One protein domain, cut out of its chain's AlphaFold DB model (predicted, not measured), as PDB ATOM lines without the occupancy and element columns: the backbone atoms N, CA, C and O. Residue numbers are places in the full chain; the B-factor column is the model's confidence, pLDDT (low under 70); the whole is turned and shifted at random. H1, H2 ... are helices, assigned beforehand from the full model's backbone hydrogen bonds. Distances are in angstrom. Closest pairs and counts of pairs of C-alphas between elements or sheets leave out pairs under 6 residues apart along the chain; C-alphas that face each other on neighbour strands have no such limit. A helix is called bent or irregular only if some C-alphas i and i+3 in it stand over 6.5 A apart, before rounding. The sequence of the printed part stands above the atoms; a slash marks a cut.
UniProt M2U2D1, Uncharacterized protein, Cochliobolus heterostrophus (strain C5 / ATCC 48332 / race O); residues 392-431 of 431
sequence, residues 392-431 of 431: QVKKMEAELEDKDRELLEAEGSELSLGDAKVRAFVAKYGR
ATOM      1  N   GLN A 392     -20.134 -33.102 -19.146       92.19
ATOM      2  CA  GLN A 392     -21.340 -32.540 -18.532       92.19
ATOM      3  C   GLN A 392     -22.173 -33.606 -17.824       92.19
ATOM      4  O   GLN A 392     -22.598 -33.362 -16.701       92.19
ATOM      5  N   VAL A 393     -22.366 -34.776 -18.436       88.50
ATOM      6  CA  VAL A 393     -23.085 -35.903 -17.827       88.50
ATOM      7  C   VAL A 393     -22.377 -36.345 -16.553       88.50
ATOM      8  O   VAL A 393     -23.010 -36.356 -15.508       88.50
ATOM      9  N   LYS A 394     -21.053 -36.542 -16.585       92.94
ATOM     10  CA  LYS A 394     -20.278 -36.869 -15.375       92.94
ATOM     11  C   LYS A 394     -20.365 -35.808 -14.281       92.94
ATOM     12  O   LYS A 394     -20.358 -36.141 -13.103       92.94
ATOM     13  N   LYS A 395     -20.415 -34.525 -14.653       96.50
ATOM     14  CA  LYS A 395     -20.599 -33.437 -13.684       96.50
ATOM     15  C   LYS A 395     -21.987 -33.494 -13.050       96.50
ATOM     16  O   LYS A 395     -22.086 -33.328 -11.844       96.50
ATOM     17  N   MET A 396     -23.028 -33.731 -13.852       93.38
ATOM     18  CA  MET A 396     -24.394 -33.885 -13.350       93.38
ATOM     19  C   MET A 396     -24.531 -35.127 -12.466       93.38
ATOM     20  O   MET A 396     -25.157 -35.028 -11.425       93.38
ATOM     21  N   GLU A 397     -23.919 -36.257 -12.834       91.31
ATOM     22  CA  GLU A 397     -23.881 -37.476 -12.009       91.31
ATOM     23  C   GLU A 397     -23.241 -37.200 -10.643       91.31
ATOM     24  O   GLU A 397     -23.843 -37.505  -9.620       91.31
ATOM     25  N   ALA A 398     -22.076 -36.541 -10.610       94.69
ATOM     26  CA  ALA A 398     -21.412 -36.175  -9.358       94.69
ATOM     27  C   ALA A 398     -22.239 -35.188  -8.511       94.69
ATOM     28  O   ALA A 398     -22.332 -35.343  -7.298       94.69
ATOM     29  N   GLU A 399     -22.868 -34.187  -9.140       96.56
ATOM     30  CA  GLU A 399     -23.762 -33.252  -8.441       96.56
ATOM     31  C   GLU A 399     -24.989 -33.964  -7.854       96.56
ATOM     32  O   GLU A 399     -25.449 -33.597  -6.775       96.56
ATOM     33  N   LEU A 400     -25.518 -34.978  -8.543       92.81
ATOM     34  CA  LEU A 400     -26.683 -35.743  -8.104       92.81
ATOM     35  C   LEU A 400     -26.325 -36.687  -6.948       92.81
ATOM     36  O   LEU A 400     -27.054 -36.723  -5.966       92.81
ATOM     37  N   GLU A 401     -25.164 -37.349  -6.997       92.31
ATOM     38  CA  GLU A 401     -24.632 -38.135  -5.871       92.31
ATOM     39  C   GLU A 401     -24.372 -37.280  -4.619       92.31
ATOM     40  O   GLU A 401     -24.656 -37.712  -3.498       92.31
ATOM     41  N   ASP A 402     -23.851 -36.060  -4.785       94.75
ATOM     42  CA  ASP A 402     -23.667 -35.121  -3.672       94.75
ATOM     43  C   ASP A 402     -25.018 -34.684  -3.084       94.75
ATOM     44  O   ASP A 402     -25.167 -34.609  -1.863       94.75
ATOM     45  N   LYS A 403     -26.021 -34.437  -3.938       92.19
ATOM     46  CA  LYS A 403     -27.377 -34.071  -3.506       92.19
ATOM     47  C   LYS A 403     -28.098 -35.212  -2.799       92.19
ATOM     48  O   LYS A 403     -28.718 -34.957  -1.772       92.19
ATOM     49  N   ASP A 404     -27.984 -36.442  -3.289       88.00
ATOM     50  CA  ASP A 404     -28.543 -37.626  -2.626       88.00
ATOM     51  C   ASP A 404     -27.901 -37.847  -1.251       88.00
ATOM     52  O   ASP A 404     -28.590 -38.165  -0.283       88.00
ATOM     53  N   ARG A 405     -26.589 -37.611  -1.124       91.44
ATOM     54  CA  ARG A 405     -25.896 -37.671   0.168       91.44
ATOM     55  C   ARG A 405     -26.388 -36.599   1.136       91.44
ATOM     56  O   ARG A 405     -26.647 -36.911   2.293       91.44
ATOM     57  N   GLU A 406     -26.547 -35.363   0.662       90.44
ATOM     58  CA  GLU A 406     -27.114 -34.261   1.449       90.44
ATOM     59  C   GLU A 406     -28.546 -34.590   1.912       90.44
ATOM     60  O   GLU A 406     -28.899 -34.324   3.059       90.44
ATOM     61  N   LEU A 407     -29.350 -35.227   1.055       84.88
ATOM     62  CA  LEU A 407     -30.712 -35.668   1.371       84.88
ATOM     63  C   LEU A 407     -30.728 -36.768   2.437       84.88
ATOM     64  O   LEU A 407     -31.475 -36.664   3.405       84.88
ATOM     65  N   LEU A 408     -29.863 -37.777   2.316       83.31
ATOM     66  CA  LEU A 408     -29.719 -38.837   3.318       83.31
ATOM     67  C   LEU A 408     -29.238 -38.292   4.672       83.31
ATOM     68  O   LEU A 408     -29.700 -38.739   5.725       83.31
ATOM     69  N   GLU A 409     -28.330 -37.315   4.666       82.62
ATOM     70  CA  GLU A 409     -27.896 -36.621   5.882       82.62
ATOM     71  C   GLU A 409     -29.034 -35.789   6.493       82.62
ATOM     72  O   GLU A 409     -29.234 -35.827   7.712       82.62
ATOM     73  N   ALA A 410     -29.821 -35.096   5.665       77.12
ATOM     74  CA  ALA A 410     -30.989 -34.341   6.103       77.12
ATOM     75  C   ALA A 410     -32.057 -35.259   6.723       77.12
ATOM     76  O   ALA A 410     -32.472 -35.015   7.857       77.12
ATOM     77  N   GLU A 411     -32.426 -36.360   6.064       75.31
ATOM     78  CA  GLU A 411     -33.388 -37.350   6.574       75.31
ATOM     79  C   GLU A 411     -32.915 -38.003   7.881       75.31
ATOM     80  O   GLU A 411     -33.694 -38.158   8.827       75.31
ATOM     81  N   GLY A 412     -31.621 -38.323   7.986       70.69
ATOM     82  CA  GLY A 412     -31.019 -38.823   9.222       70.69
ATOM     83  C   GLY A 412     -31.021 -37.794  10.359       70.69
ATOM     84  O   GLY A 412     -31.080 -38.165  11.535       70.69
ATOM     85  N   SER A 413     -30.982 -36.501  10.030       66.69
ATOM     86  CA  SER A 413     -30.964 -35.408  11.005       66.69
ATOM     87  C   SER A 413     -32.361 -34.971  11.473       66.69
ATOM     88  O   SER A 413     -32.535 -34.727  12.667       66.69
ATOM     89  N   GLU A 414     -33.369 -34.954  10.595       59.94
ATOM     90  CA  GLU A 414     -34.742 -34.535  10.926       59.94
ATOM     91  C   GLU A 414     -35.541 -35.609  11.688       59.94
ATOM     92  O   GLU A 414     -36.490 -35.286  12.404       59.94
ATOM     93  N   LEU A 415     -35.126 -36.879  11.615       55.31
ATOM     94  CA  LEU A 415     -35.710 -37.989  12.388       55.31
ATOM     95  C   LEU A 415     -34.855 -38.422  13.588       55.31
ATOM     96  O   LEU A 415     -35.211 -39.359  14.309       55.31
ATOM     97  N   SER A 416     -33.742 -37.737  13.852       58.75
ATOM     98  CA  SER A 416     -32.926 -38.018  15.026       58.75
ATOM     99  C   SER A 416     -33.662 -37.596  16.299       58.75
ATOM    100  O   SER A 416     -33.948 -36.419  16.527       58.75
ATOM    101  N   LEU A 417     -33.864 -38.552  17.212       61.44
ATOM    102  CA  LEU A 417     -34.288 -38.332  18.607       61.44
ATOM    103  C   LEU A 417     -33.388 -37.332  19.376       61.44
ATOM    104  O   LEU A 417     -33.673 -37.003  20.529       61.44
ATOM    105  N   GLY A 418     -32.292 -36.860  18.773       62.53
ATOM    106  CA  GLY A 418     -31.437 -35.794  19.277       62.53
ATOM    107  C   GLY A 418     -31.972 -34.372  19.069       62.53
ATOM    108  O   GLY A 418     -31.537 -33.477  19.801       62.53
ATOM    109  N   ASP A 419     -32.923 -34.121  18.161       70.25
ATOM    110  CA  ASP A 419     -33.466 -32.769  17.973       70.25
ATOM    111  C   ASP A 419     -34.243 -32.323  19.227       70.25
ATOM    112  O   ASP A 419     -35.071 -33.042  19.794       70.25
ATOM    113  N   ALA A 420     -33.940 -31.119  19.712       74.25
ATOM    114  CA  ALA A 420     -34.562 -30.533  20.892       74.25
ATOM    115  C   ALA A 420     -36.080 -30.365  20.716       74.25
ATOM    116  O   ALA A 420     -36.822 -30.512  21.688       74.25
ATOM    117  N   LYS A 421     -36.556 -30.114  19.488       74.94
ATOM    118  CA  LYS A 421     -37.994 -30.013  19.191       74.94
ATOM    119  C   LYS A 421     -38.687 -31.371  19.249       74.94
ATOM    120  O   LYS A 421     -39.738 -31.474  19.880       74.94
ATOM    121  N   VAL A 422     -38.078 -32.409  18.673       72.44
ATOM    122  CA  VAL A 422     -38.588 -33.790  18.733       72.44
ATOM    123  C   VAL A 422     -38.592 -34.293  20.179       72.44
ATOM    124  O   VAL A 422     -39.600 -34.827  20.636       72.44
ATOM    125  N   ARG A 423     -37.542 -34.014  20.967       77.25
ATOM    126  CA  ARG A 423     -37.510 -34.322  22.411       77.25
ATOM    127  C   ARG A 423     -38.570 -33.572  23.207       77.25
ATOM    128  O   ARG A 423     -39.218 -34.175  24.056       77.25
ATOM    129  N   ALA A 424     -38.775 -32.284  22.938       80.19
ATOM    130  CA  ALA A 424     -39.822 -31.505  23.595       80.19
ATOM    131  C   ALA A 424     -41.224 -32.021  23.238       80.19
ATOM    132  O   ALA A 424     -42.102 -32.057  24.097       80.19
ATOM    133  N   PHE A 425     -41.431 -32.460  21.995       77.44
ATOM    134  CA  PHE A 425     -42.690 -33.044  21.545       77.44
ATOM    135  C   PHE A 425     -42.950 -34.412  22.190       77.44
ATOM    136  O   PHE A 425     -44.003 -34.603  22.795       77.44
ATOM    137  N   VAL A 426     -41.978 -35.329  22.158       80.19
ATOM    138  CA  VAL A 426     -42.075 -36.646  22.812       80.19
ATOM    139  C   VAL A 426     -42.258 -36.498  24.328       80.19
ATOM    140  O   VAL A 426     -43.098 -37.177  24.906       80.19
ATOM    141  N   ALA A 427     -41.566 -35.562  24.983       84.50
ATOM    142  CA  ALA A 427     -41.766 -35.289  26.409       84.50
ATOM    143  C   ALA A 427     -43.166 -34.730  26.727       84.50
ATOM    144  O   ALA A 427     -43.693 -34.966  27.815       84.50
ATOM    145  N   LYS A 428     -43.765 -33.979  25.795       87.12
ATOM    146  CA  LYS A 428     -45.077 -33.347  25.972       87.12
ATOM    147  C   LYS A 428     -46.247 -34.282  25.653       87.12
ATOM    148  O   LYS A 428     -47.300 -34.124  26.263       87.12
ATOM    149  N   TYR A 429     -46.075 -35.228  24.731       79.12
ATOM    150  CA  TYR A 429     -47.173 -36.045  24.194       79.12
ATOM    151  C   TYR A 429     -46.949 -37.564  24.270       79.12
ATOM    152  O   TYR A 429     -47.859 -38.315  23.950       79.12
ATOM    153  N   GLY A 430     -45.772 -38.037  24.683       75.75
ATOM    154  CA  GLY A 430     -45.422 -39.462  24.720       75.75
ATOM    155  C   GLY A 430     -45.830 -40.213  25.994       75.75
ATOM    156  O   GLY A 430     -45.119 -41.145  26.367       75.75
ATOM    157  N   ARG A 431     -46.901 -39.802  26.688       46.84
ATOM    158  CA  ARG A 431     -47.479 -40.553  27.819       46.84
ATOM    159  C   ARG A 431     -48.802 -41.190  27.452       46.84
ATOM    160  O   ARG A 431     -49.624 -40.472  26.844       46.84
TER     161      ARG A 431
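What this domain is: This is residues 392 to 431 of the 431 residues of an uncharacterized protein of Cochliobolus heterostrophus (strain C5 / ATCC 48332 / race O) (UniProt M2U2D1). One long straight helix, H1, is followed end on by a short helix, H2, and the two make a thin rod; residues 392 to 413 of H1 stick out with no other part beside them. The printed part has 40 residues, with two named helices, H1 then H2, and no named strand: the class is all helix. It is extended, with a radius of gyration of the C-alphas of 16.4 A, and spans 53 by 13 by 8 A.

Where its parts are: H1, residues 392 to 414, begins with C-alpha 392 at (-21.340, -32.540, -18.532) and is 32.4 A long from first to last C-alpha. H2, residues 420 to 429, is 14.2 A long and ends with C-alpha 429 at (-47.173, -36.045, 24.194).

How they stand to each other: H1 and H2 are apart, with no C-alpha of the one within 8 A of the other. A tight link of 5 residues joins them. In both helices every O i to N i+4 pair is within hydrogen-bond range. Neither is bent.

The domain as a whole: The C-alphas of Gln 392 and Arg 431, the two farthest apart, are 53.8 A apart. The printed part has no cut and ends at the chain's last residue. The mean pLDDT of the printed part is 80.2; residues 413 to 418 and residue 431 are under 70.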